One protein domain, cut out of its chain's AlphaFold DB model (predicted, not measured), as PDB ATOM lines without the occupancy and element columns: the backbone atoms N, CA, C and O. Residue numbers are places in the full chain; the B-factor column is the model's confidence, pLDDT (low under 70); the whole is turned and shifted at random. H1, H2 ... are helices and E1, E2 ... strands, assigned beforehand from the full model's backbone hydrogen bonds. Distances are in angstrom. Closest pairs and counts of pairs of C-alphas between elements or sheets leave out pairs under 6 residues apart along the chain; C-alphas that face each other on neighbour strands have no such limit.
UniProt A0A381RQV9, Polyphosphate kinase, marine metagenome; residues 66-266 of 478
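AT A GLANCE: This is residues 66 to 266 of the 478 residues of the protein "Polyphosphate kinase" of marine metagenome (UniProt A0A381RQV9). A twisted sheet of six strands curls round helix H5 on one face, while the short helix H2 is over its other face. Toward one end is a small second sheet, E1, E6 and E5, grazed by H1; at the other end H4 and residues 184 to 196 make an arm that reaches away. The printed part has 201 residues with six named helices and nine named strands, in the order E1 H1 E2 E3 E4 E5 E6 H2 H3 E7 H4 E8 H5 E9 H6, and its class is mixed. Both sheets are mixed too, in the orders E2 E4 E3 E7 E8 E9 and E1 E6 E5. The whole is only just compact, close to loose, with a radius of gyration of the C-alphas of 19.6 A and spans of 66 by 52 by 32 A.

HOW THE PARTS SIT: Start at E1, residues 66 to 68, parallel to E6, residues 149 to 153; N 66 and O 149 are 2.8 A apart. E6 makes a hairpin with E5, residues 139 to 142, where N 140 and O 152 are 2.8 A apart. H1, residues 75 to 92, only grazes this sheet with residues 76 to 84 and has a kink of 44 degrees near residue 86. With residues 81 to 85 alone it only just touches H2, residues 154 to 160, with 3 pairs of C-alphas within 8 A; the closest are those of Ile 81 and Ile 157, 6.6 A. In the large sheet, look for antiparallel E2, residues 94 to 98, and E4, residues 125 to 131, at N 96 and O 129, 2.9 A. E4 makes a hairpin with E3, residues 111 to 119, at N 116 and O 128, 2.8 A. E3 is antiparallel to E7, residues 173 to 183, at N 115 and O 177, 2.8 A. E7 is antiparallel to E8, residues 213 to 219, at N 180 and O 217, 2.8 A. E8 is parallel to E9, residues 242 to 246, at N 246 and O 218, 2.7 A. H2 is over E3 at a height over the sheet of 9.7 A; H3, residues 162 to 165, only grazes the sheet. On the opposite face from H2 is H5, residues 224 to 234; C-alphas 117 and 226 are 7.1 A apart, the closest of E3 and H5. E8, H5 and E9 form a strand-helix-strand unit, two parallel neighbour strands with a helix between, and its crossover is right-handed. H4, residues 197 to 210, and H6, residues 252 to 257, are not on this sheet, H4 only just, with 4 pairs of C-alphas within 10 A. In H2 and H5 every O i to N i+4 pair is within hydrogen-bond range, against 11 of 14 in H1, 7 of 10 in H4 and 0 of 2 in H6, where 3 of 3 O i to N i+3 pairs are; H3 is too short for such a pair.

IN THESE COORDINATES: Find C-alpha 66 at (-139.018, -2.320, -8.211), where E1 begins. H1 runs 25.1 A, E3 24.5 A, E7 31.6 A and H4 20.7 A from first to last C-alpha. H6 ends at C-alpha 257, (-147.155, 6.201, 3.631).

THE WHOLE: The two C-alphas farthest apart, those of Asp 146 and Ile 193, are 66.6 A apart, and the printed part has no cut. The long links are E2 to E3 and E7 to H4. Look for pLDDT under 70 at residues 100 to 110, 185 to 195, 207 to 211 and 263 of this model.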
ATOM      1  N   PHE A  66    -140.367  -2.808  -7.944       93.19
ATOM      2  CA  PHE A  66    -139.018  -2.320  -8.211       93.19
ATOM      3  C   PHE A  66    -138.895  -0.841  -7.858       93.19
ATOM      4  O   PHE A  66    -139.714  -0.013  -8.268       93.19
ATOM      5  N   PHE A  67    -137.841  -0.496  -7.122       92.94
ATOM      6  CA  PHE A  67    -137.447   0.895  -6.927       92.94
ATOM      7  C   PHE A  67    -136.576   1.351  -8.100       92.94
ATOM      8  O   PHE A  67    -135.514   0.781  -8.337       92.94
ATOM      9  N   ILE A  68    -137.006   2.399  -8.803       92.56
ATOM     10  CA  ILE A  68    -136.243   3.024  -9.890       92.56
ATOM     11  C   ILE A  68    -135.677   4.365  -9.413       92.56
ATOM     12  O   ILE A  68    -136.299   5.078  -8.622       92.56
ATOM     13  N   ASN A  69    -134.483   4.701  -9.898       93.00
ATOM     14  CA  ASN A  69    -133.796   5.964  -9.650       93.00
ATOM     15  C   ASN A  69    -133.601   6.760 -10.959       93.00
ATOM     16  O   ASN A  69    -133.955   6.320 -12.048       93.00
ATOM     17  N   GLU A  70    -133.006   7.944 -10.854       92.62
ATOM     18  CA  GLU A  70    -132.770   8.869 -11.966       92.62
ATOM     19  C   GLU A  70    -131.817   8.352 -13.056       92.62
ATOM     20  O   GLU A  70    -131.801   8.911 -14.151       92.62
ATOM     21  N   THR A  71    -131.017   7.313 -12.788       90.00
ATOM     22  CA  THR A  71    -130.009   6.818 -13.740       90.00
ATOM     23  C   THR A  71    -130.556   5.748 -14.680       90.00
ATOM     24  O   THR A  71    -130.027   5.570 -15.775       90.00
ATOM     25  N   ASN A  72    -131.631   5.060 -14.288       83.38
ATOM     26  CA  ASN A  72    -132.101   3.845 -14.954       83.38
ATOM     27  C   ASN A  72    -133.524   4.025 -15.505       83.38
ATOM     28  O   ASN A  72    -134.413   3.241 -15.188       83.38
ATOM     29  N   LEU A  73    -133.738   5.068 -16.314       89.12
ATOM     30  CA  LEU A  73    -135.052   5.405 -16.875       89.12
ATOM     31  C   LEU A  73    -135.128   5.127 -18.379       89.12
ATOM     32  O   LEU A  73    -134.278   5.580 -19.156       89.12
ATOM     33  N   ASN A  74    -136.196   4.462 -18.810       89.56
ATOM     34  CA  ASN A  74    -136.531   4.296 -20.221       89.56
ATOM     35  C   ASN A  74    -137.214   5.555 -20.804       89.56
ATOM     36  O   ASN A  74    -137.514   6.518 -20.098       89.56
ATOM     37  N   LYS A  75    -137.446   5.584 -22.124       90.50
ATOM     38  CA  LYS A  75    -138.011   6.765 -22.812       90.50
ATOM     39  C   LYS A  75    -139.410   7.150 -22.308       90.50
ATOM     40  O   LYS A  75    -139.691   8.338 -22.167       90.50
ATOM     41  N   ASN A  76    -140.264   6.167 -22.024       90.00
ATOM     42  CA  ASN A  76    -141.635   6.407 -21.571       90.00
ATOM     43  C   ASN A  76    -141.658   6.915 -20.126       90.00
ATOM     44  O   ASN A  76    -142.363   7.874 -19.822       90.00
ATOM     45  N   GLU A  77    -140.834   6.328 -19.259       91.81
ATOM     46  CA  GLU A  77    -140.658   6.778 -17.877       91.81
ATOM     47  C   GLU A  77    -140.138   8.212 -17.835       91.81
ATOM     48  O   GLU A  77    -140.719   9.031 -17.130       91.81
ATOM     49  N   LYS A  78    -139.116   8.543 -18.640       93.81
ATOM     50  CA  LYS A  78    -138.589   9.914 -18.763       93.81
ATOM     51  C   LYS A  78    -139.686  10.909 -19.123       93.81
ATOM     52  O   LYS A  78    -139.800  11.943 -18.468       93.81
ATOM     53  N   LYS A  79    -140.510  10.590 -20.125       94.38
ATOM     54  CA  LYS A  79    -141.637  11.440 -20.524       94.38
ATOM     55  C   LYS A  79    -142.611  11.646 -19.359       94.38
ATOM     56  O   LYS A  79    -142.891  12.786 -19.002       94.38
ATOM     57  N   TYR A  80    -143.040  10.559 -18.717       94.81
ATOM     58  CA  TYR A  80    -143.972  10.619 -17.592       94.81
ATOM     59  C   TYR A  80    -143.428  11.434 -16.413       94.81
ATOM     60  O   TYR A  80    -144.129  12.294 -15.888       94.81
ATOM     61  N   ILE A  81    -142.180  11.197 -15.988       95.44
ATOM     62  CA  ILE A  81    -141.616  11.932 -14.849       95.44
ATOM     63  C   ILE A  81    -141.395  13.410 -15.169       95.44
ATOM     64  O   ILE A  81    -141.445  14.217 -14.248       95.44
ATOM     65  N   THR A  82    -141.172  13.762 -16.440       96.12
ATOM     66  CA  THR A  82    -141.025  15.157 -16.882       96.12
ATOM     67  C   THR A  82    -142.364  15.884 -16.805       96.12
ATOM     68  O   THR A  82    -142.457  16.955 -16.210       96.12
ATOM     69  N   GLU A  83    -143.431  15.270 -17.321       95.94
ATOM     70  CA  GLU A  83    -144.799  15.790 -17.191       95.94
ATOM     71  C   GLU A  83    -145.199  15.911 -15.712       95.94
ATOM     72  O   GLU A  83    -145.614  16.976 -15.251       95.94
ATOM     73  N   PHE A  84    -144.971  14.854 -14.925       94.75
ATOM     74  CA  PHE A  84    -145.255  14.850 -13.492       94.75
ATOM     75  C   PHE A  84    -144.461  15.923 -12.736       94.75
ATOM     76  O   PHE A  84    -144.998  16.591 -11.847       94.75
ATOM     77  N   PHE A  85    -143.184  16.107 -13.078       95.75
ATOM     78  CA  PHE A  85    -142.346  17.141 -12.490       95.75
ATOM     79  C   PHE A  85    -142.911  18.531 -12.782       95.75
ATOM     80  O   PHE A  85    -143.147  19.288 -11.840       95.75
ATOM     81  N   ASN A  86    -143.198  18.835 -14.047       95.31
ATOM     82  CA  ASN A  86    -143.686  20.143 -14.475       95.31
ATOM     83  C   ASN A  86    -145.060  20.489 -13.895       95.31
ATOM     84  O   ASN A  86    -145.285  21.626 -13.486       95.31
ATOM     85  N   GLU A  87    -145.963  19.515 -13.793       93.88
ATOM     86  CA  GLU A  87    -147.318  19.759 -13.296       93.88
ATOM     87  C   GLU A  87    -147.436  19.743 -11.770       93.88
ATOM     88  O   GLU A  87    -148.244  20.484 -11.204       93.88
ATOM     89  N   LYS A  88    -146.713  18.842 -11.089       91.56
ATOM     90  CA  LYS A  88    -146.955  18.540  -9.665       91.56
ATOM     91  C   LYS A  88    -145.819  18.963  -8.749       91.56
ATOM     92  O   LYS A  88    -146.087  19.375  -7.623       91.56
ATOM     93  N   ILE A  89    -144.568  18.839  -9.191       92.81
ATOM     94  CA  ILE A  89    -143.399  19.072  -8.331       92.81
ATOM     95  C   ILE A  89    -142.912  20.515  -8.477       92.81
ATOM     96  O   ILE A  89    -142.940  21.260  -7.499       92.81
ATOM     97  N   SER A  90    -142.510  20.910  -9.687       92.25
ATOM     98  CA  SER A  90    -141.884  22.197 -10.013       92.25
ATOM     99  C   SER A  90    -142.645  23.412  -9.461       92.25
ATOM    100  O   SER A  90    -142.020  24.206  -8.756       92.25
ATOM    101  N   PRO A  91    -143.988  23.523  -9.606       90.62
ATOM    102  CA  PRO A  91    -144.735  24.684  -9.106       90.62
ATOM    103  C   PRO A  91    -144.691  24.850  -7.582       90.62
ATOM    104  O   PRO A  91    -144.969  25.927  -7.062       90.62
ATOM    105  N   SER A  92    -144.373  23.776  -6.855       86.81
ATOM    106  CA  SER A  92    -144.327  23.760  -5.392       86.81
ATOM    107  C   SER A  92    -142.899  23.761  -4.838       86.81
ATOM    108  O   SER A  92    -142.726  23.839  -3.618       86.81
ATOM    109  N   LEU A  93    -141.865  23.648  -5.682       86.75
ATOM    110  CA  LEU A  93    -140.483  23.600  -5.211       86.75
ATOM    111  C   LEU A  93    -140.033  24.961  -4.683       86.75
ATOM    112  O   LEU A  93    -140.018  25.966  -5.388       86.75
ATOM    113  N   GLY A  94    -139.579  24.972  -3.432       86.44
ATOM    114  CA  GLY A  94    -138.833  26.100  -2.889       86.44
ATOM    115  C   GLY A  94    -137.354  25.944  -3.220       86.44
ATOM    116  O   GLY A  94    -136.749  24.950  -2.817       86.44
ATOM    117  N   ILE A  95    -136.760  26.928  -3.893       90.56
ATOM    118  CA  ILE A  95    -135.330  26.939  -4.228       90.56
ATOM    119  C   ILE A  95    -134.680  28.163  -3.596       90.56
ATOM    120  O   ILE A  95    -135.194  29.274  -3.703       90.56
ATOM    121  N   ILE A  96    -133.543  27.967  -2.926       89.06
ATOM    122  CA  ILE A  96    -132.772  29.058  -2.324       89.06
ATOM    123  C   ILE A  96    -131.306  28.926  -2.699       89.06
ATOM    124  O   ILE A  96    -130.625  27.990  -2.289       89.06
ATOM    125  N   VAL A  97    -130.809  29.913  -3.433       90.38
ATOM    126  CA  VAL A  97    -129.394  30.038  -3.781       90.38
ATOM    127  C   VAL A  97    -128.642  30.616  -2.584       90.38
ATOM    128  O   VAL A  97    -129.022  31.649  -2.027       90.38
ATOM    129  N   LEU A  98    -127.582  29.935  -2.154       86.56
ATOM    130  CA  LEU A  98    -126.808  30.312  -0.978       86.56
ATOM    131  C   LEU A  98    -125.619  31.184  -1.384       86.56
ATOM    132  O   LEU A  98    -124.712  30.723  -2.070       86.56
ATOM    133  N   SER A  99    -125.579  32.434  -0.923       74.88
ATOM    134  CA  SER A  99    -124.393  33.279  -1.086       74.88
ATOM    135  C   SER A  99    -123.457  33.176   0.124       74.88
ATOM    136  O   SER A  99    -123.873  32.850   1.241       74.88
ATOM    137  N   LYS A 100    -122.172  33.507  -0.074       65.44
ATOM    138  CA  LYS A 100    -121.181  33.558   1.017       65.44
ATOM    139  C   LYS A 100    -121.602  34.532   2.130       65.44
ATOM    140  O   LYS A 100    -121.460  34.194   3.302       65.44
ATOM    141  N   SER A 101    -122.216  35.667   1.787       60.53
ATOM    142  CA  SER A 101    -122.616  36.729   2.728       60.53
ATOM    143  C   SER A 101    -123.994  36.549   3.378       60.53
ATOM    144  O   SER A 101    -124.212  37.040   4.484       60.53
ATOM    145  N   LYS A 102    -124.940  35.839   2.746       61.19
ATOM    146  CA  LYS A 102    -126.288  35.665   3.309       61.19
ATOM    147  C   LYS A 102    -126.303  34.539   4.341       61.19
ATOM    148  O   LYS A 102    -125.702  33.475   4.152       61.19
ATOM    149  N   LYS A 103    -126.997  34.769   5.460       62.06
ATOM    150  CA  LYS A 103    -127.317  33.705   6.418       62.06
ATOM    151  C   LYS A 103    -128.218  32.690   5.724       62.06
ATOM    152  O   LYS A 103    -129.086  33.066   4.936       62.06
ATOM    153  N   VAL A 104    -128.014  31.412   6.026       63.09
ATOM    154  CA  VAL A 104    -128.975  30.387   5.626       63.09
ATOM    155  C   VAL A 104    -130.328  30.757   6.256       63.09
ATOM    156  O   VAL A 104    -130.346  31.149   7.428       63.09
ATOM    157  N   PRO A 105    -131.440  30.715   5.501       63.09
ATOM    158  CA  PRO A 105    -132.746  31.106   6.015       63.09
ATOM    159  C   PRO A 105    -133.061  30.395   7.330       63.09
ATOM    160  O   PRO A 105    -132.790  29.203   7.475       63.09
ATOM    161  N   LYS A 106    -133.669  31.108   8.287       59.78
ATOM    162  CA  LYS A 106    -134.247  30.448   9.462       59.78
ATOM    163  C   LYS A 106    -135.347  29.518   8.971       59.78
ATOM    164  O   LYS A 106    -136.253  29.919   8.245       59.78
ATOM    165  N   PHE A 107    -135.231  28.261   9.341       58.25
ATOM    166  CA  PHE A 107    -135.968  27.199   8.698       58.25
ATOM    167  C   PHE A 107    -137.047  26.628   9.632       58.25
ATOM    168  O   PHE A 107    -136.768  26.347  10.792       58.25
ATOM    169  N   LYS A 108    -138.264  26.368   9.138       50.81
ATOM    170  CA  LYS A 108    -139.323  25.725   9.948       50.81
ATOM    171  C   LYS A 108    -139.007  24.249  10.255       50.81
ATOM    172  O   LYS A 108    -138.409  23.562   9.439       50.81
ATOM    173  N   ASP A 109    -139.446  23.768  11.421       52.34
ATOM    174  CA  ASP A 109    -139.165  22.453  12.027       52.34
ATOM    175  C   ASP A 109    -138.959  21.235  11.097       52.34
ATOM    176  O   ASP A 109    -139.805  20.903  10.256       52.34
ATOM    177  N   ASN A 110    -137.926  20.443  11.441       59.25
ATOM    178  CA  ASN A 110    -137.531  19.157  10.840       59.25
ATOM    179  C   ASN A 110    -137.258  19.281   9.338       59.25
ATOM    180  O   ASN A 110    -138.112  18.982   8.500       59.25
ATOM    181  N   LEU A 111    -136.055  19.732   9.012       70.06
ATOM    182  CA  LEU A 111    -135.709  20.073   7.642       70.06
ATOM    183  C   LEU A 111    -135.041  18.897   7.005       70.06
ATOM    184  O   LEU A 111    -134.004  18.459   7.488       70.06
ATOM    185  N   SER A 112    -135.626  18.413   5.925       84.50
ATOM    186  CA  SER A 112    -134.879  17.645   4.952       84.50
ATOM    187  C   SER A 112    -134.931  18.377   3.638       84.50
ATOM    188  O   SER A 112    -135.995  18.838   3.226       84.50
ATOM    189  N   PHE A 113    -133.767  18.539   3.042       90.00
ATOM    190  CA  PHE A 113    -133.592  19.288   1.818       90.00
ATOM    191  C   PHE A 113    -132.444  18.690   1.024       90.00
ATOM    192  O   PHE A 113    -131.554  18.042   1.583       90.00
ATOM    193  N   LEU A 114    -132.463  18.936  -0.279       93.81
ATOM    194  CA  LEU A 114    -131.332  18.631  -1.137       93.81
ATOM    195  C   LEU A 114    -130.388  19.830  -1.105       93.81
ATOM    196  O   LEU A 114    -130.781  20.941  -1.468       93.81
ATOM    197  N   LEU A 115    -129.165  19.607  -0.634       94.44
ATOM    198  CA  LEU A 115    -128.069  20.551  -0.785       94.44
ATOM    199  C   LEU A 115    -127.447  20.321  -2.157       94.44
ATOM    200  O   LEU A 115    -126.938  19.238  -2.449       94.44
ATOM    201  N   ILE A 116    -127.542  21.341  -2.996       96.00
ATOM    202  CA  ILE A 116    -127.066  21.334  -4.368       96.00
ATOM    203  C   ILE A 116    -125.695  21.989  -4.403       96.00
ATOM    204  O   ILE A 116    -125.527  23.109  -3.912       96.00
ATOM    205  N   ARG A 117    -124.735  21.295  -5.005       95.69
ATOM    206  CA  ARG A 117    -123.402  21.791  -5.332       95.69
ATOM    207  C   ARG A 117    -123.315  21.932  -6.846       95.69
ATOM    208  O   ARG A 117    -123.466  20.945  -7.558       95.69
ATOM    209  N   MET A 118    -123.080  23.150  -7.317       95.88
ATOM    210  CA  MET A 118    -122.890  23.469  -8.730       95.88
ATOM    211  C   MET A 118    -121.451  23.912  -8.943       95.88
ATOM    212  O   MET A 118    -120.994  24.846  -8.281       95.88
ATOM    213  N   LYS A 119    -120.752  23.247  -9.858       95.19
ATOM    214  CA  LYS A 119    -119.469  23.705 -10.384       95.19
ATOM    215  C   LYS A 119    -119.747  24.536 -11.635       95.19
ATOM    216  O   LYS A 119    -120.379  24.031 -12.558       95.19
ATOM    217  N   LEU A 120    -119.324  25.794 -11.638       93.50
ATOM    218  CA  LEU A 120    -119.467  26.707 -12.775       93.50
ATOM    219  C   LEU A 120    -118.270  26.562 -13.733       93.50
ATOM    220  O   LEU A 120    -117.297  25.877 -13.406       93.50
ATOM    221  N   GLU A 121    -118.328  27.189 -14.908       90.38
ATOM    222  CA  GLU A 121    -117.240  27.138 -15.902       90.38
ATOM    223  C   GLU A 121    -115.914  27.705 -15.378       90.38
ATOM    224  O   GLU A 121    -114.850  27.161 -15.654       90.38
ATOM    225  N   ASN A 122    -115.969  28.749 -14.550       91.06
ATOM    226  CA  ASN A 122    -114.800  29.380 -13.926       91.06
ATOM    227  C   ASN A 122    -114.284  28.641 -12.673       91.06
ATOM    228  O   ASN A 122    -113.678  29.263 -11.800       91.06
ATOM    229  N   ASP A 123    -114.605  27.352 -12.529       89.69
ATOM    230  CA  ASP A 123    -114.341  26.509 -11.354       89.69
ATOM    231  C   ASP A 123    -114.966  26.994 -10.027       89.69
ATOM    232  O   ASP A 123    -114.783  26.358  -8.982       89.69
ATOM    233  N   ALA A 124    -115.756  28.074 -10.031       90.69
ATOM    234  CA  ALA A 124    -116.428  28.536  -8.828       90.69
ATOM    235  C   ALA A 124    -117.520  27.550  -8.394       90.69
ATOM    236  O   ALA A 124    -118.223  26.946  -9.207       90.69
ATOM    237  N   ILE A 125    -117.687  27.418  -7.077       92.31
ATOM    238  CA  ILE A 125    -118.708  26.553  -6.485       92.31
ATOM    239  C   ILE A 125    -119.866  27.413  -5.995       92.31
ATOM    240  O   ILE A 125    -119.710  28.236  -5.086       92.31
ATOM    241  N   GLN A 126    -121.044  27.170  -6.560       92.44
ATOM    242  CA  GLN A 126    -122.298  27.769  -6.129       92.44
ATOM    243  C   GLN A 126    -123.146  26.715  -5.416       92.44
ATOM    244  O   GLN A 126    -123.352  25.609  -5.911       92.44
ATOM    245  N   HIS A 127    -123.661  27.065  -4.239       93.44
ATOM    246  CA  HIS A 127    -124.544  26.189  -3.476       93.44
ATOM    247  C   HIS A 127    -125.996  26.649  -3.585       93.44
ATOM    248  O   HIS A 127    -126.281  27.850  -3.631       93.44
ATOM    249  N   ALA A 128    -126.925  25.701  -3.571       92.81
ATOM    250  CA  ALA A 128    -128.350  25.976  -3.457       92.81
ATOM    251  C   ALA A 128    -129.041  24.923  -2.586       92.81
ATOM    252  O   ALA A 128    -128.505  23.853  -2.324       92.81
ATOM    253  N   ILE A 129    -130.238  25.241  -2.117       91.75
ATOM    254  CA  ILE A 129    -131.099  24.343  -1.357       91.75
ATOM    255  C   ILE A 129    -132.391  24.159  -2.140       91.75
ATOM    256  O   ILE A 129    -133.014  25.151  -2.516       91.75
ATOM    257  N   ILE A 130    -132.814  22.907  -2.319       92.25
ATOM    258  CA  ILE A 130    -134.175  22.576  -2.755       92.25
ATOM    259  C   ILE A 130    -134.955  22.012  -1.570       92.25
ATOM    260  O   ILE A 130    -134.571  20.997  -0.978       92.25
ATOM    261  N   TYR A 131    -136.081  22.648  -1.252       86.25
ATOM    262  CA  TYR A 131    -137.053  22.121  -0.303       86.25
ATOM    263  C   TYR A 131    -138.031  21.202  -1.002       86.25
ATOM    264  O   TYR A 131    -138.565  21.530  -2.059       86.25
ATOM    265  N   ILE A 132    -138.325  20.090  -0.339       84.19
ATOM    266  CA  ILE A 132    -139.368  19.170  -0.766       84.19
ATOM    267  C   ILE A 132    -140.592  19.450   0.116       84.19
ATOM    268  O   ILE A 132    -140.531  19.204   1.327       84.19
ATOM    269  N   PRO A 133    -141.678  20.019  -0.441       80.19
ATOM    270  CA  PRO A 133    -142.897  20.287   0.310       80.19
ATOM    271  C   PRO A 133    -143.445  19.027   0.976       80.19
ATOM    272  O   PRO A 133    -143.458  17.949   0.386       80.19
ATOM    273  N   LYS A 134    -143.952  19.175   2.205       74.62
ATOM    274  CA  LYS A 134    -144.513  18.058   2.987       74.62
ATOM    275  C   LYS A 134    -145.810  17.497   2.395       74.62
ATOM    276  O   LYS A 134    -146.169  16.371   2.720       74.62
ATOM    277  N   ASP A 135    -146.500  18.276   1.567       77.25
ATOM    278  CA  ASP A 135    -147.773  17.881   0.959       77.25
ATOM    279  C   ASP A 135    -147.582  16.980  -0.273       77.25
ATOM    280  O   ASP A 135    -148.527  16.327  -0.717       77.25
ATOM    281  N   LEU A 136    -146.357  16.889  -0.805       84.00
ATOM    282  CA  LEU A 136    -146.038  15.968  -1.889       84.00
ATOM    283  C   LEU A 136    -145.864  14.544  -1.351       84.00
ATOM    284  O   LEU A 136    -145.089  14.289  -0.426       84.00
ATOM    285  N   LYS A 137    -146.555  13.583  -1.973       87.00
ATOM    286  CA  LYS A 137    -146.388  12.157  -1.664       87.00
ATOM    287  C   LYS A 137    -144.987  11.710  -2.048       87.00
ATOM    288  O   LYS A 137    -144.638  11.723  -3.217       87.00
ATOM    289  N   ARG A 138    -144.204  11.250  -1.074       91.19
ATOM    290  CA  ARG A 138    -142.789  10.914  -1.272       91.19
ATOM    291  C   ARG A 138    -142.517   9.886  -2.374       91.19
ATOM    292  O   ARG A 138    -141.470   9.956  -3.012       91.19
ATOM    293  N   PHE A 139    -143.438   8.943  -2.556       94.38
ATOM    294  CA  PHE A 139    -143.353   7.861  -3.529       94.38
ATOM    295  C   PHE A 139    -144.314   8.113  -4.687       94.38
ATOM    296  O   PHE A 139    -145.502   8.365  -4.469       94.38
ATOM    297  N   VAL A 140    -143.797   7.993  -5.905       93.88
ATOM    298  CA  VAL A 140    -144.546   8.071  -7.158       93.88
ATOM    299  C   VAL A 140    -144.538   6.687  -7.787       93.88
ATOM    300  O   VAL A 140    -143.479   6.087  -7.955       93.88
ATOM    301  N   VAL A 141    -145.722   6.172  -8.104       94.00
ATOM    302  CA  VAL A 141    -145.865   4.915  -8.843       94.00
ATOM    303  C   VAL A 141    -145.856   5.264 -10.322       94.00
ATOM    304  O   VAL A 141    -146.701   6.041 -10.764       94.00
ATOM    305  N   LEU A 142    -144.886   4.737 -11.062       92.25
ATOM    306  CA  LEU A 142    -144.770   4.994 -12.492       92.25
ATOM    307  C   LEU A 142    -145.778   4.125 -13.261       92.25
ATOM    308  O   LEU A 142    -146.069   2.999 -12.835       92.25
ATOM    309  N   PRO A 143    -146.321   4.619 -14.386       89.56
ATOM    310  CA  PRO A 143    -147.157   3.805 -15.253       89.56
ATOM    311  C   PRO A 143    -146.338   2.630 -15.788       89.56
ATOM    312  O   PRO A 143    -145.221   2.813 -16.267       89.56
ATOM    313  N   SER A 144    -146.908   1.428 -15.723       85.06
ATOM    314  CA  SER A 144    -146.313   0.233 -16.314       85.06
ATOM    315  C   SER A 144    -147.306  -0.470 -17.229       85.06
ATOM    316  O   SER A 144    -148.498  -0.534 -16.928       85.06
ATOM    317  N   THR A 145    -146.798  -1.014 -18.333       78.19
ATOM    318  CA  THR A 145    -147.539  -1.875 -19.264       78.19
ATOM    319  C   THR A 145    -147.387  -3.363 -18.939       78.19
ATOM    320  O   THR A 145    -148.057  -4.187 -19.554       78.19
ATOM    321  N   ASP A 146    -146.509  -3.718 -17.998       84.12
ATOM    322  CA  ASP A 146    -146.254  -5.093 -17.569       84.12
ATOM    323  C   ASP A 146    -146.873  -5.400 -16.183       84.12
ATOM    324  O   ASP A 146    -147.571  -4.590 -15.554       84.12
ATOM    325  N   ALA A 147    -146.635  -6.620 -15.697       84.50
ATOM    326  CA  ALA A 147    -147.046  -7.043 -14.360       84.50
ATOM    327  C   ALA A 147    -146.208  -6.411 -13.231       84.50
ATOM    328  O   ALA A 147    -146.568  -6.557 -12.063       84.50
ATOM    329  N   ASN A 148    -145.109  -5.730 -13.560       90.75
ATOM    330  CA  ASN A 148    -144.221  -5.102 -12.597       90.75
ATOM    331  C   ASN A 148    -144.793  -3.762 -12.125       90.75
ATOM    332  O   ASN A 148    -145.649  -3.125 -12.754       90.75
ATOM    333  N   ARG A 149    -144.334  -3.341 -10.950       92.62
ATOM    334  CA  ARG A 149    -144.714  -2.079 -10.324       92.62
ATOM    335  C   ARG A 149    -143.457  -1.290 -10.031       92.62
ATOM    336  O   ARG A 149    -142.642  -1.702  -9.213       92.62
ATOM    337  N   TYR A 150    -143.324  -0.148 -10.687       92.94
ATOM    338  CA  TYR A 150    -142.161   0.713 -10.550       92.94
ATOM    339  C   TYR A 150    -142.479   1.878  -9.618       92.94
ATOM    340  O   TYR A 150    -143.485   2.571  -9.781       92.94
ATOM    341  N   VAL A 151    -141.622   2.082  -8.624       94.75
ATOM    342  CA  VAL A 151    -141.760   3.145  -7.631       94.75
ATOM    343  C   VAL A 151    -140.527   4.023  -7.674       94.75
ATOM    344  O   VAL A 151    -139.404   3.534  -7.593       94.75
ATOM    345  N   MET A 152    -140.740   5.329  -7.736       94.81
ATOM    346  CA  MET A 152    -139.677   6.321  -7.715       94.81
ATOM    347  C   MET A 152    -139.881   7.284  -6.549       94.81
ATOM    348  O   MET A 152    -141.007   7.673  -6.226       94.81
ATOM    349  N   MET A 153    -138.791   7.675  -5.891       94.25
ATOM    350  CA  MET A 153    -138.844   8.735  -4.888       94.25
ATOM    351  C   MET A 153    -138.820  10.103  -5.570       94.25
ATOM    352  O   MET A 153    -138.071  10.315  -6.522       94.25
ATOM    353  N   ILE A 154    -139.584  11.063  -5.042       93.38
ATOM    354  CA  ILE A 154    -139.581  12.444  -5.558       93.38
ATOM    355  C   ILE A 154    -138.171  13.041  -5.574       93.38
ATOM    356  O   ILE A 154    -137.844  13.807  -6.476       93.38
ATOM    357  N   ASP A 155    -137.317  12.682  -4.616       93.88
ATOM    358  CA  ASP A 155    -135.931  13.144  -4.581       93.88
ATOM    359  C   ASP A 155    -135.172  12.809  -5.864       93.88
ATOM    360  O   ASP A 155    -134.291  13.565  -6.264       93.88
ATOM    361  N   ASP A 156    -135.466  11.670  -6.487       95.38
ATOM    362  CA  ASP A 156    -134.797  11.235  -7.711       95.38
ATOM    363  C   ASP A 156    -135.404  11.905  -8.938       95.38
ATOM    364  O   ASP A 156    -134.674  12.283  -9.847       95.38
ATOM    365  N   ILE A 157    -136.715  12.163  -8.926       95.62
ATOM    366  CA  ILE A 157    -137.354  12.979  -9.967       95.62
ATOM    367  C   ILE A 157    -136.745  14.386  -9.963       95.62
ATOM    368  O   ILE A 157    -136.415  14.918 -11.019       95.62
ATOM    369  N   ILE A 158    -136.523  14.976  -8.784       95.44
ATOM    370  CA  ILE A 158    -135.842  16.271  -8.662       95.44
ATOM    371  C   ILE A 158    -134.390  16.167  -9.142       95.44
ATOM    372  O   ILE A 158    -133.945  17.049  -9.870       95.44
ATOM    373  N   ARG A 159    -133.658  15.098  -8.776       95.56
ATOM    374  CA  ARG A 159    -132.275  14.876  -9.243       95.56
ATOM    375  C   ARG A 159    -132.171  14.825 -10.761       95.56
ATOM    376  O   ARG A 159    -131.261  15.431 -11.316       95.56
ATOM    377  N   PHE A 160    -133.112  14.147 -11.413       96.12
ATOM    378  CA  PHE A 160    -133.166  14.054 -12.867       96.12
ATOM    379  C   PHE A 160    -133.303  15.434 -13.537       96.12
ATOM    380  O   PHE A 160    -132.676  15.682 -14.562       96.12
ATOM    381  N   HIS A 161    -134.049  16.357 -12.923       96.12
ATOM    382  CA  HIS A 161    -134.318  17.693 -13.470       96.12
ATOM    383  C   HIS A 161    -133.355  18.788 -12.974       96.12
ATOM    384  O   HIS A 161    -133.578  19.965 -13.241       96.12
ATOM    385  N   LEU A 162    -132.265  18.453 -12.270       96.25
ATOM    386  CA  LEU A 162    -131.356  19.465 -11.704       96.25
ATOM    387  C   LEU A 162    -130.754  20.402 -12.757       96.25
ATOM    388  O   LEU A 162    -130.672  21.605 -12.516       96.25
ATOM    389  N   ASN A 163    -130.377  19.867 -13.921       94.25
ATOM    390  CA  ASN A 163    -129.836  20.670 -15.018       94.25
ATOM    391  C   ASN A 163    -130.863  21.677 -15.550       94.25
ATOM    392  O   ASN A 163    -130.507  22.808 -15.857       94.25
ATOM    393  N   GLU A 164    -132.141  21.299 -15.618       94.00
ATOM    394  CA  GLU A 164    -133.214  22.200 -16.045       94.00
ATOM    395  C   GLU A 164    -133.498  23.272 -14.987       94.00
ATOM    396  O   GLU A 164    -133.593  24.457 -15.310       94.00
ATOM    397  N   ILE A 165    -133.570  22.863 -13.715       95.31
ATOM    398  CA  ILE A 165    -133.827  23.751 -12.576       95.31
ATOM    399  C   ILE A 165    -132.757  24.847 -12.481       95.31
ATOM    400  O   ILE A 165    -133.078  26.013 -12.253       95.31
ATOM    401  N   PHE A 166    -131.487  24.480 -12.651       95.81
ATOM    402  CA  PHE A 166    -130.349  25.385 -12.488       95.81
ATOM    403  C   PHE A 166    -129.712  25.813 -13.810       95.81
ATOM    404  O   PHE A 166    -128.585  26.304 -13.806       95.81
ATOM    405  N   LYS A 167    -130.437  25.703 -14.931       94.06
ATOM    406  CA  LYS A 167    -129.932  26.052 -16.269       94.06
ATOM    407  C   LYS A 167    -129.317  27.451 -16.352       94.06
ATOM    408  O   LYS A 167    -128.333  27.637 -17.048       94.06
ATOM    409  N   ILE A 168    -129.852  28.410 -15.590       93.38
ATOM    410  CA  ILE A 168    -129.379  29.805 -15.553       93.38
ATOM    411  C   ILE A 168    -127.953  29.964 -15.006       93.38
ATOM    412  O   ILE A 168    -127.371  31.031 -15.146       93.38
ATOM    413  N   PHE A 169    -127.431  28.947 -14.316       93.00
ATOM    414  CA  PHE A 169    -126.070  28.936 -13.784       93.00
ATOM    415  C   PHE A 169    -125.083  28.241 -14.721       93.00
ATOM    416  O   PHE A 169    -123.899  28.245 -14.410       93.00
ATOM    417  N   GLU A 170    -125.562  27.606 -15.799       93.38
ATOM    418  CA  GLU A 170    -124.741  26.854 -16.758       93.38
ATOM    419  C   GLU A 170    -123.695  25.950 -16.062       93.38
ATOM    420  O   GLU A 170    -122.492  26.058 -16.300       93.38
ATOM    421  N   PRO A 171    -124.118  25.079 -15.118       94.44
ATOM    422  CA  PRO A 171    -123.172  24.300 -14.335       94.44
ATOM    423  C   PRO A 171    -122.484  23.237 -15.200       94.44
ATOM    424  O   PRO A 171    -123.143  22.435 -15.859       94.44
ATOM    425  N   THR A 172    -121.157  23.149 -15.107       94.75
ATOM    426  CA  THR A 172    -120.368  22.055 -15.703       94.75
ATOM    427  C   THR A 172    -120.584  20.736 -14.963       94.75
ATOM    428  O   THR A 172    -120.483  19.653 -15.536       94.75
ATOM    429  N   ASN A 173    -120.896  20.811 -13.667       94.88
ATOM    430  CA  ASN A 173    -121.254  19.661 -12.852       94.88
ATOM    431  C   ASN A 173    -122.268  20.052 -11.775       94.88
ATOM    432  O   ASN A 173    -122.127  21.093 -11.127       94.88
ATOM    433  N   ILE A 174    -123.258  19.188 -11.548       95.44
ATOM    434  CA  ILE A 174    -124.256  19.361 -10.499       95.44
ATOM    435  C   ILE A 174    -124.376  18.098  -9.649       95.44
ATOM    436  O   ILE A 174    -124.502  16.986 -10.159       95.44
ATOM    437  N   GLN A 175    -124.350  18.272  -8.331       94.50
ATOM    438  CA  GLN A 175    -124.542  17.199  -7.363       94.50
ATOM    439  C   GLN A 175    -125.605  17.605  -6.347       94.50
ATOM    440  O   GLN A 175    -125.653  18.753  -5.910       94.50
ATOM    441  N   ALA A 176    -126.446  16.652  -5.951       95.56
ATOM    442  CA  ALA A 176    -127.447  16.843  -4.911       95.56
ATOM    443  C   ALA A 176    -127.277  15.814  -3.796       95.56
ATOM    444  O   ALA A 176    -127.461  14.612  -4.012       95.56
ATOM    445  N   ASN A 177    -127.003  16.302  -2.592       95.81
ATOM    446  CA  ASN A 177    -126.851  15.488  -1.396       95.81
ATOM    447  C   ASN A 177    -127.987  15.782  -0.421       95.81
ATOM    448  O   ASN A 177    -128.324  16.937  -0.155       95.81
ATOM    449  N   MET A 178    -128.598  14.728   0.112       93.75
ATOM    450  CA  MET A 178    -129.676  14.887   1.078       93.75
ATOM    451  C   MET A 178    -129.102  15.294   2.432       93.75
ATOM    452  O   MET A 178    -128.163  14.678   2.927       93.75
ATOM    453  N   ILE A 179    -129.695  16.318   3.036       92.44
ATOM    454  CA  ILE A 179    -129.346  16.806   4.366       92.44
ATOM    455  C   ILE A 179    -130.598  16.803   5.223       92.44
ATOM    456  O   ILE A 179    -131.679  17.184   4.772       92.44
ATOM    457  N   LYS A 180    -130.456  16.409   6.489       90.44
ATOM    458  CA  LYS A 180    -131.506  16.537   7.490       90.44
ATOM    459  C   LYS A 180    -131.000  17.172   8.773       90.44
ATOM    460  O   LYS A 180    -130.147  16.616   9.451       90.44
ATOM    461  N   ILE A 181    -131.630  18.272   9.170       87.75
ATOM    462  CA  ILE A 181    -131.312  18.992  10.406       87.75
ATOM    463  C   ILE A 181    -132.462  18.829  11.400       87.75
ATOM    464  O   ILE A 181    -133.635  19.041  11.076       87.75
ATOM    465  N   SER A 182    -132.115  18.454  12.629       86.88
ATOM    466  CA  SER A 182    -133.016  18.446  13.785       86.88
ATOM    467  C   SER A 182    -132.574  19.523  14.771       86.88
ATOM    468  O   SER A 182    -131.378  19.710  14.990       86.88
ATOM    469  N   ARG A 183    -133.548  20.221  15.351       83.88
ATOM    470  CA  ARG A 183    -133.359  21.299  16.328       83.88
ATOM    471  C   ARG A 183    -134.095  20.956  17.616       83.88
ATOM    472  O   ARG A 183    -135.035  20.156  17.568       83.88
ATOM    473  N   ASP A 184    -133.654  21.542  18.720       81.38
ATOM    474  CA  ASP A 184    -134.376  21.498  19.992       81.38
ATOM    475  C   ASP A 184    -135.834  21.952  19.789       81.38
ATOM    476  O   ASP A 184    -136.108  22.867  19.009       81.38
ATOM    477  N   ALA A 185    -136.771  21.246  20.418       69.81
ATOM    478  CA  ALA A 185    -138.206  21.491  20.303       69.81
ATOM    479  C   ALA A 185    -138.843  22.041  21.588       69.81
ATOM    480  O   ALA A 185    -140.074  22.174  21.634       69.81
ATOM    481  N   GLU A 186    -138.056  22.324  22.627       69.00
ATOM    482  CA  GLU A 186    -138.580  22.978  23.823       69.00
ATOM    483  C   GLU A 186    -139.102  24.391  23.516       69.00
ATOM    484  O   GLU A 186    -138.726  25.017  22.526       69.00
ATOM    485  N   LEU A 187    -140.086  24.828  24.302       64.31
ATOM    486  CA  LEU A 187    -140.703  26.144  24.179       64.31
ATOM    487  C   LEU A 187    -140.088  27.042  25.248       64.31
ATOM    488  O   LEU A 187    -140.278  26.767  26.431       64.31
ATOM    489  N   ASP A 188    -139.409  28.102  24.826       61.75
ATOM    490  CA  ASP A 188    -139.012  29.184  25.720       61.75
ATOM    491  C   ASP A 188    -140.210  30.116  25.913       61.75
ATOM    492  O   ASP A 188    -140.882  30.489  24.942       61.75
ATOM    493  N   PHE A 189    -140.523  30.448  27.161       60.53
ATOM    494  CA  PHE A 189    -141.594  31.383  27.489       60.53
ATOM    495  C   PHE A 189    -141.021  32.793  27.618       60.53
ATOM    496  O   PHE A 189    -139.941  32.986  28.163       60.53
ATOM    497  N   ASP A 190    -141.752  33.765  27.081       57.75
ATOM    498  CA  ASP A 190    -141.470  35.190  27.252       57.75
ATOM    499  C   ASP A 190    -141.978  35.599  28.646       57.75
ATOM    500  O   ASP A 190    -143.144  35.340  28.947       57.75
ATOM    501  N   ASP A 191    -141.150  36.242  29.475       58.12
ATOM    502  CA  ASP A 191    -141.503  36.677  30.845       58.12
ATOM    503  C   ASP A 191    -142.510  37.854  30.873       58.12
ATOM    504  O   ASP A 191    -142.773  38.468  31.909       58.12
ATOM    505  N   ASP A 192    -143.097  38.190  29.725       64.50
ATOM    506  CA  ASP A 192    -144.060  39.272  29.561       64.50
ATOM    507  C   ASP A 192    -145.432  38.905  30.153       64.50
ATOM    508  O   ASP A 192    -146.248  38.192  29.552       64.50
ATOM    509  N   ILE A 193    -145.687  39.453  31.341       62.88
ATOM    510  CA  ILE A 193    -146.905  39.265  32.144       62.88
ATOM    511  C   ILE A 193    -148.163  39.818  31.442       62.88
ATOM    512  O   ILE A 193    -149.275  39.406  31.770       62.88
ATOM    513  N   SER A 194    -148.025  40.716  30.457       66.94
ATOM    514  CA  SER A 194    -149.172  41.314  29.757       66.94
ATOM    515  C   SER A 194    -149.842  40.374  28.748       66.94
ATOM    516  O   SER A 194    -150.990  40.597  28.360       66.94
ATOM    517  N   LYS A 195    -149.149  39.310  28.326       69.12
ATOM    518  CA  LYS A 195    -149.655  38.354  27.334       69.12
ATOM    519  C   LYS A 195    -150.447  37.242  28.008       69.12
ATOM    520  O   LYS A 195    -150.009  36.660  28.998       69.12
ATOM    521  N   SER A 196    -151.580  36.863  27.420       76.25
ATOM    522  CA  SER A 196    -152.304  35.674  27.879       76.25
ATOM    523  C   SER A 196    -151.464  34.405  27.672       76.25
ATOM    524  O   SER A 196    -150.665  34.307  26.739       76.25
ATOM    525  N   TYR A 197    -151.687  33.377  28.495       74.81
ATOM    526  CA  TYR A 197    -150.973  32.095  28.389       74.81
ATOM    527  C   TYR A 197    -151.050  31.472  26.980       74.81
ATOM    528  O   TYR A 197    -150.078  30.917  26.465       74.81
ATOM    529  N   LEU A 198    -152.202  31.610  26.312       77.31
ATOM    530  CA  LEU A 198    -152.401  31.141  24.940       77.31
ATOM    531  C   LEU A 198    -151.525  31.915  23.939       77.31
ATOM    532  O   LEU A 198    -150.967  31.314  23.017       77.31
ATOM    533  N   GLU A 199    -151.387  33.232  24.105       78.25
ATOM    534  CA  GLU A 199    -150.542  34.075  23.253       78.25
ATOM    535  C   GLU A 199    -149.059  33.776  23.437       78.25
ATOM    536  O   GLU A 199    -148.354  33.644  22.434       78.25
ATOM    537  N   GLN A 200    -148.611  33.596  24.685       76.25
ATOM    538  CA  GLN A 200    -147.237  33.197  24.988       76.25
ATOM    539  C   GLN A 200    -146.893  31.876  24.283       76.25
ATOM    540  O   GLN A 200    -145.976  31.844  23.464       76.25
ATOM    541  N   ILE A 201    -147.703  30.821  24.463       75.19
ATOM    542  CA  ILE A 201    -147.489  29.532  23.777       75.19
ATOM    543  C   ILE A 201    -147.522  29.701  22.252       75.19
ATOM    544  O   ILE A 201    -146.699  29.124  21.538       75.19
ATOM    545  N   SER A 202    -148.461  30.490  21.721       75.62
ATOM    546  CA  SER A 202    -148.554  30.707  20.277       75.62
ATOM    547  C   SER A 202    -147.323  31.398  19.694       75.62
ATOM    548  O   SER A 202    -147.009  31.136  18.529       75.62
ATOM    549  N   LYS A 203    -146.656  32.274  20.453       76.31
ATOM    550  CA  LYS A 203    -145.393  32.907  20.061       76.31
ATOM    551  C   LYS A 203    -144.249  31.893  20.120       76.31
ATOM    552  O   LYS A 203    -143.608  31.674  19.092       76.31
ATOM    553  N   SER A 204    -144.097  31.171  21.229       72.38
ATOM    554  CA  SER A 204    -143.044  30.160  21.402       72.38
ATOM    555  C   SER A 204    -143.102  29.061  20.330       72.38
ATOM    556  O   SER A 204    -142.082  28.652  19.779       72.38
ATOM    557  N   VAL A 205    -144.306  28.615  19.940       70.06
ATOM    558  CA  VAL A 205    -144.485  27.627  18.856       70.06
ATOM    559  C   VAL A 205    -144.012  28.164  17.500       70.06
ATOM    560  O   VAL A 205    -143.496  27.396  16.688       70.06
ATOM    561  N   LYS A 206    -144.154  29.470  17.230       71.31
ATOM    562  CA  LYS A 206    -143.609  30.095  16.009       71.31
ATOM    563  C   LYS A 206    -142.081  30.192  16.070       71.31
ATOM    564  O   LYS A 206    -141.404  29.916  15.075       71.31
ATOM    565  N   GLU A 207    -141.544  30.550  17.233       69.06
ATOM    566  CA  GLU A 207    -140.111  30.759  17.466       69.06
ATOM    567  C   GLU A 207    -139.303  29.456  17.522       69.06
ATOM    568  O   GLU A 207    -138.115  29.478  17.207       69.06
ATOM    569  N   ARG A 208    -139.946  28.302  17.758       65.94
ATOM    570  CA  ARG A 208    -139.332  26.957  17.721       65.94
ATOM    571  C   ARG A 208    -138.487  26.684  16.467       65.94
ATOM    572  O   ARG A 208    -137.440  26.048  16.543       65.94
ATOM    573  N   SER A 209    -138.884  27.239  15.320       59.59
ATOM    574  CA  SER A 209    -138.119  27.164  14.062       59.59
ATOM    575  C   SER A 209    -136.693  27.743  14.147       59.59
ATOM    576  O   SER A 209    -135.841  27.458  13.306       59.59
ATOM    577  N   SER A 210    -136.409  28.540  15.177       61.97
ATOM    578  CA  SER A 210    -135.103  29.135  15.449       61.97
ATOM    579  C   SER A 210    -134.287  28.426  16.537       61.97
ATOM    580  O   SER A 210    -133.191  28.890  16.840       61.97
ATOM    581  N   GLY A 211    -134.767  27.291  17.063       68.88
ATOM    582  CA  GLY A 211    -134.084  26.522  18.108       68.88
ATOM    583  C   GLY A 211    -132.676  26.053  17.720       68.88
ATOM    584  O   GLY A 211    -132.333  25.933  16.536       68.88
ATOM    585  N   VAL A 212    -131.846  25.768  18.724       77.75
ATOM    586  CA  VAL A 212    -130.448  25.337  18.547       77.75
ATOM    587  C   VAL A 212    -130.407  23.994  17.794       77.75
ATOM    588  O   VAL A 212    -131.235  23.116  18.072       77.75
ATOM    589  N   PRO A 213    -129.505  23.803  16.806       83.12
ATOM    590  CA  PRO A 213    -129.309  22.490  16.197       83.12
ATOM    591  C   PRO A 213    -128.929  21.459  17.266       83.12
ATOM    592  O   PRO A 213    -128.349  21.800  18.292       83.12
ATOM    593  N   VAL A 214    -129.330  20.209  17.041       88.25
ATOM    594  CA  VAL A 214    -128.977  19.068  17.910       88.25
ATOM    595  C   VAL A 214    -128.444  17.879  17.119       88.25
ATOM    596  O   VAL A 214    -127.737  17.028  17.652       88.25
ATOM    597  N   ARG A 215    -128.831  17.772  15.843       91.19
ATOM    598  CA  ARG A 215    -128.421  16.676  14.967       91.19
ATOM    599  C   ARG A 215    -128.429  17.096  13.513       91.19
ATOM    600  O   ARG A 215    -129.427  17.655  13.044       91.19
ATOM    601  N   VAL A 216    -127.396  16.683  12.788       91.50
ATOM    602  CA  VAL A 216    -127.340  16.724  11.330       91.50
ATOM    603  C   VAL A 216    -127.065  15.334  10.780       91.50
ATOM    604  O   VAL A 216    -126.067  14.703  11.102       91.50
ATOM    605  N   VAL A 217    -127.989  14.860   9.948       92.94
ATOM    606  CA  VAL A 217    -127.808  13.666   9.124       92.94
ATOM    607  C   VAL A 217    -127.475  14.138   7.720       92.94
ATOM    608  O   VAL A 217    -128.176  15.008   7.196       92.94
ATOM    609  N   TYR A 218    -126.415  13.608   7.131       93.81
ATOM    610  CA  TYR A 218    -125.959  14.010   5.805       93.81
ATOM    611  C   TYR A 218    -125.696  12.788   4.939       93.81
ATOM    612  O   TYR A 218    -125.267  11.753   5.435       93.81
ATOM    613  N   ASP A 219    -125.943  12.891   3.641       95.12
ATOM    614  CA  ASP A 219    -125.525  11.875   2.679       95.12
ATOM    615  C   ASP A 219    -124.000  11.688   2.727       95.12
ATOM    616  O   ASP A 219    -123.250  12.626   2.479       95.12
ATOM    617  N   SER A 220    -123.539  10.475   3.032       93.69
ATOM    618  CA  SER A 220    -122.115  10.117   3.134       93.69
ATOM    619  C   SER A 220    -121.316  10.351   1.849       93.69
ATOM    620  O   SER A 220    -120.095  10.454   1.914       93.69
ATOM    621  N   LYS A 221    -121.983  10.484   0.693       94.50
ATOM    622  CA  LYS A 221    -121.353  10.836  -0.591       94.50
ATOM    623  C   LYS A 221    -121.181  12.346  -0.806       94.50
ATOM    624  O   LYS A 221    -120.826  12.764  -1.909       94.50
ATOM    625  N   ILE A 222    -121.489  13.173   0.194       95.06
ATOM    626  CA  ILE A 222    -121.303  14.624   0.114       95.06
ATOM    627  C   ILE A 222    -119.810  14.987   0.036       95.06
ATOM    628  O   ILE A 222    -119.012  14.454   0.809       95.06
ATOM    629  N   PRO A 223    -119.411  15.913  -0.852       95.12
ATOM    630  CA  PRO A 223    -118.057  16.454  -0.856       95.12
ATOM    631  C   PRO A 223    -117.705  17.170   0.458       95.12
ATOM    632  O   PRO A 223    -118.543  17.859   1.051       95.12
ATOM    633  N   LEU A 224    -116.458  17.023   0.920       92.06
ATOM    634  CA  LEU A 224    -115.997  17.569   2.207       92.06
ATOM    635  C   LEU A 224    -116.063  19.103   2.268       92.06
ATOM    636  O   LEU A 224    -116.390  19.662   3.315       92.06
ATOM    637  N   ASP A 225    -115.801  19.785   1.153       91.69
ATOM    638  CA  ASP A 225    -115.943  21.237   0.998       91.69
ATOM    639  C   ASP A 225    -117.398  21.679   1.210       91.69
ATOM    640  O   ASP A 225    -117.673  22.613   1.967       91.69
ATOM    641  N   THR A 226    -118.347  20.962   0.607       92.69
ATOM    642  CA  THR A 226    -119.782  21.236   0.746       92.69
ATOM    643  C   THR A 226    -120.299  20.912   2.149       92.69
ATOM    644  O   THR A 226    -121.104  21.672   2.696       92.69
ATOM    645  N   LEU A 227    -119.818  19.832   2.775       91.69
ATOM    646  CA  LEU A 227    -120.154  19.514   4.165       91.69
ATOM    647  C   LEU A 227    -119.624  20.584   5.125       91.69
ATOM    648  O   LEU A 227    -120.376  21.073   5.967       91.69
ATOM    649  N   SER A 228    -118.366  20.998   4.960       89.88
ATOM    650  CA  SER A 228    -117.745  22.049   5.776       89.88
ATOM    651  C   SER A 228    -118.489  23.378   5.634       89.88
ATOM    652  O   SER A 228    -118.773  24.048   6.627       89.88
ATOM    653  N   PHE A 229    -118.893  23.725   4.407       88.56
ATOM    654  CA  PHE A 229    -119.732  24.891   4.137       88.56
ATOM    655  C   PHE A 229    -121.068  24.833   4.897       88.56
ATOM    656  O   PHE A 229    -121.472  25.823   5.512       88.56
ATOM    657  N   LEU A 230    -121.747  23.681   4.897       87.31
ATOM    658  CA  LEU A 230    -123.000  23.490   5.629       87.31
ATOM    659  C   LEU A 230    -122.798  23.599   7.147       87.31
ATOM    660  O   LEU A 230    -123.568  24.298   7.809       87.31
ATOM    661  N   VAL A 231    -121.778  22.926   7.689       86.38
ATOM    662  CA  VAL A 231    -121.440  22.922   9.124       86.38
ATOM    663  C   VAL A 231    -121.215  24.346   9.624       86.38
ATOM    664  O   VAL A 231    -121.868  24.772  10.580       86.38
ATOM    665  N   ALA A 232    -120.393  25.118   8.908       84.44
ATOM    666  CA  ALA A 232    -120.120  26.514   9.234       84.44
ATOM    667  C   ALA A 232    -121.383  27.387   9.156       84.44
ATOM    668  O   ALA A 232    -121.632  28.223  10.022       84.44
ATOM    669  N   LYS A 233    -122.225  27.192   8.134       82.50
ATOM    670  CA  LYS A 233    -123.444  27.993   7.952       82.50
ATOM    671  C   LYS A 233    -124.550  27.695   8.965       82.50
ATOM    672  O   LYS A 233    -125.359  28.582   9.240       82.50
ATOM    673  N   VAL A 234    -124.625  26.467   9.474       79.88
ATOM    674  CA  VAL A 234    -125.646  26.032  10.443       79.88
ATOM    675  C   VAL A 234    -125.183  26.231  11.893       79.88
ATOM    676  O   VAL A 234    -126.028  26.202  12.787       79.88
ATOM    677  N   ASN A 235    -123.893  26.523  12.106       81.38
ATOM    678  CA  ASN A 235    -123.261  26.679  13.417       81.38
ATOM    679  C   ASN A 235    -123.391  25.405  14.267       81.38
ATOM    680  O   ASN A 235    -123.928  25.433  15.373       81.38
ATOM    681  N   ILE A 236    -122.981  24.277  13.678       83.31
ATOM    682  CA  ILE A 236    -122.951  22.967  14.338       83.31
ATOM    683  C   ILE A 236    -121.679  22.884  15.181       83.31
ATOM    684  O   ILE A 236    -120.590  23.139  14.671       83.31
ATOM    685  N   ASP A 237    -121.827  22.493  16.439       83.56
ATOM    686  CA  ASP A 237    -120.721  22.235  17.358       83.56
ATOM    687  C   ASP A 237    -120.405  20.735  17.374       83.56
ATOM    688  O   ASP A 237    -121.206  19.939  17.856       83.56
ATOM    689  N   SER A 238    -119.239  20.332  16.870       76.31
ATOM    690  CA  SER A 238    -118.842  18.920  16.788       76.31
ATOM    691  C   SER A 238    -118.749  18.204  18.140       76.31
ATOM    692  O   SER A 238    -118.828  16.977  18.164       76.31
ATOM    693  N   ASP A 239    -118.600  18.935  19.248       78.06
ATOM    694  CA  ASP A 239    -118.469  18.346  20.585       78.06
ATOM    695  C   ASP A 239    -119.821  18.075  21.255       78.06
ATOM    696  O   ASP A 239    -119.902  17.310  22.223       78.06
ATOM    697  N   THR A 240    -120.889  18.735  20.796       83.06
ATOM    698  CA  THR A 240    -122.211  18.667  21.440       83.06
ATOM    699  C   THR A 240    -123.351  18.326  20.482       83.06
ATOM    700  O   THR A 240    -124.390  17.809  20.912       83.06
ATOM    701  N   ASP A 241    -123.175  18.544  19.181       88.62
ATOM    702  CA  ASP A 241    -124.110  18.160  18.130       88.62
ATOM    703  C   ASP A 241    -123.806  16.794  17.537       88.62
ATOM    704  O   ASP A 241    -122.668  16.414  17.283       88.62
ATOM    705  N   SER A 242    -124.875  16.064  17.233       91.38
ATOM    706  CA  SER A 242    -124.752  14.751  16.622       91.38
ATOM    707  C   SER A 242    -124.630  14.865  15.105       91.38
ATOM    708  O   SER A 242    -125.598  15.211  14.417       91.38
ATOM    709  N   MET A 243    -123.455  14.548  14.567       92.94
ATOM    710  CA  MET A 243    -123.236  14.395  13.128       92.94
ATOM    711  C   MET A 243    -123.325  12.921  12.739       92.94
ATOM    712  O   MET A 243    -122.584  12.090  13.255       92.94
ATOM    713  N   ILE A 244    -124.249  12.588  11.837       93.06
ATOM    714  CA  ILE A 244    -124.542  11.200  11.467       93.06
ATOM    715  C   ILE A 244    -124.424  11.040   9.946       93.06
ATOM    716  O   ILE A 244    -125.257  11.598   9.221       93.06
ATOM    717  N   PRO A 245    -123.455  10.255   9.437       93.19
ATOM    718  CA  PRO A 245    -123.444   9.868   8.036       93.19
ATOM    719  C   PRO A 245    -124.667   8.999   7.723       93.19
ATOM    720  O   PRO A 245    -125.013   8.051   8.426       93.19
ATOM    721  N   GLY A 246    -125.347   9.354   6.646       91.62
ATOM    722  CA  GLY A 246    -126.522   8.688   6.124       91.62
ATOM    723  C   GLY A 246    -126.357   8.329   4.649       91.62
ATOM    724  O   GLY A 246    -125.277   8.418   4.067       91.62
ATOM    725  N   GLY A 247    -127.456   7.903   4.035       89.62
ATOM    726  CA  GLY A 247    -127.504   7.539   2.622       89.62
ATOM    727  C   GLY A 247    -128.216   8.591   1.782       89.62
ATOM    728  O   GLY A 247    -128.720   9.586   2.299       89.62
ATOM    729  N   LYS A 248    -128.352   8.296   0.489       90.75
ATOM    730  CA  LYS A 248    -129.008   9.145  -0.517       90.75
ATOM    731  C   LYS A 248    -130.404   9.656  -0.118       90.75
ATOM    732  O   LYS A 248    -130.796  10.756  -0.504       90.75
ATOM    733  N   TYR A 249    -131.150   8.867   0.657       90.81
ATOM    734  CA  TYR A 249    -132.498   9.199   1.121       90.81
ATOM    735  C   TYR A 249    -132.535   9.358   2.639       90.81
ATOM    736  O   TYR A 249    -131.980   8.551   3.392       90.81
ATOM    737  N   HIS A 250    -133.246  10.382   3.106       86.38
ATOM    738  CA  HIS A 250    -133.551  10.598   4.520       86.38
ATOM    739  C   HIS A 250    -135.071  10.581   4.739       86.38
ATOM    740  O   HIS A 250    -135.835  10.365   3.804       86.38
ATOM    741  N   ASN A 251    -135.514  10.781   5.986       83.44
ATOM    742  CA  ASN A 251    -136.923  10.682   6.403       83.44
ATOM    743  C   ASN A 251    -137.547   9.300   6.204       83.44
ATOM    744  O   ASN A 251    -138.579   9.139   5.569       83.44
ATOM    745  N   ARG A 252    -136.999   8.292   6.890       84.88
ATOM    746  CA  ARG A 252    -137.582   6.938   6.914       84.88
ATOM    747  C   ARG A 252    -139.046   6.877   7.376       84.88
ATOM    748  O   ARG A 252    -139.724   5.906   7.077       84.88
ATOM    749  N   ARG A 253    -139.560   7.915   8.049       84.25
ATOM    750  CA  ARG A 253    -140.990   8.034   8.378       84.25
ATOM    751  C   ARG A 253    -141.879   8.033   7.131       84.25
ATOM    752  O   ARG A 253    -143.005   7.563   7.228       84.25
ATOM    753  N   ASP A 254    -141.386   8.511   5.991       87.56
ATOM    754  CA  ASP A 254    -142.177   8.603   4.764       87.56
ATOM    755  C   ASP A 254    -142.664   7.217   4.309       87.56
ATOM    756  O   ASP A 254    -143.778   7.102   3.805       87.56
ATOM    757  N   TYR A 255    -141.909   6.148   4.604       90.31
ATOM    758  CA  TYR A 255    -142.286   4.754   4.325       90.31
ATOM    759  C   TYR A 255    -143.571   4.305   5.037       90.31
ATOM    760  O   TYR A 255    -144.219   3.376   4.573       90.31
ATOM    761  N   MET A 256    -144.008   4.991   6.100       87.75
ATOM    762  CA  MET A 256    -145.327   4.749   6.710       87.75
ATOM    763  C   MET A 256    -146.487   5.070   5.752       87.75
ATOM    764  O   MET A 256    -147.611   4.639   5.980       87.75
ATOM    765  N   SER A 257    -146.217   5.851   4.703       88.12
ATOM    766  CA  SER A 257    -147.155   6.201   3.631       88.12
ATOM    767  C   SER A 257    -146.804   5.543   2.293       88.12
ATOM    768  O   SER A 257    -147.261   6.004   1.246       88.12
ATOM    769  N   PHE A 258    -145.971   4.495   2.308       92.19
ATOM    770  CA  PHE A 258    -145.638   3.734   1.106       92.19
ATOM    771  C   PHE A 258    -146.924   3.200   0.442       92.19
ATOM    772  O   PHE A 258    -147.816   2.724   1.152       92.19
ATOM    773  N   PRO A 259    -147.074   3.327  -0.890       90.06
ATOM    774  CA  PRO A 259    -148.307   2.953  -1.574       90.06
ATOM    775  C   PRO A 259    -148.596   1.453  -1.453       90.06
ATOM    776  O   PRO A 259    -147.686   0.627  -1.461       90.06
ATOM    777  N   SER A 260    -149.882   1.095  -1.406       87.38
ATOM    778  CA  SER A 260    -150.302  -0.295  -1.611       87.38
ATOM    779  C   SER A 260    -150.164  -0.630  -3.094       87.38
ATOM    780  O   SER A 260    -150.893  -0.080  -3.918       87.38
ATOM    781  N   LEU A 261    -149.205  -1.489  -3.432       86.25
ATOM    782  CA  LEU A 261    -148.930  -1.922  -4.811       86.25
ATOM    783  C   LEU A 261    -149.425  -3.347  -5.073       86.25
ATOM    784  O   LEU A 261    -149.706  -3.706  -6.214       86.25
ATOM    785  N   ASN A 262    -149.553  -4.130  -4.002       74.12
ATOM    786  CA  ASN A 262    -150.131  -5.463  -3.971       74.12
ATOM    787  C   ASN A 262    -150.814  -5.656  -2.608       74.12
ATOM    788  O   ASN A 262    -150.197  -5.454  -1.561       74.12
ATOM    789  N   ASN A 263    -152.086  -6.050  -2.611       68.81
ATOM    790  CA  ASN A 263    -152.874  -6.171  -1.385       68.81
ATOM    791  C   ASN A 263    -152.445  -7.360  -0.507       68.81
ATOM    792  O   ASN A 263    -152.739  -7.357   0.686       68.81
ATOM    793  N   ASN A 264    -151.730  -8.344  -1.065       84.44
ATOM    794  CA  ASN A 264    -151.310  -9.543  -0.333       84.44
ATOM    795  C   ASN A 264    -150.136  -9.297   0.629       84.44
ATOM    796  O   ASN A 264    -149.890 -10.120   1.505       84.44
ATOM    797  N   LEU A 265    -149.437  -8.164   0.500       89.50
ATOM    798  CA  LEU A 265    -148.296  -7.798   1.353       89.50
ATOM    799  C   LEU A 265    -148.696  -6.947   2.565       89.50
ATOM    800  O   LEU A 265    -147.841  -6.504   3.331       89.50
ATOM    801  N   LEU A 266    -149.993  -6.686   2.737       90.31
ATOM    802  CA  LEU A 266    -150.518  -5.883   3.830       90.31
ATOM    803  C   LEU A 266    -151.205  -6.761   4.871       90.31
ATOM    804  O   LEU A 266    -151.865  -7.752   4.554       90.31
TER     805      LEU A 266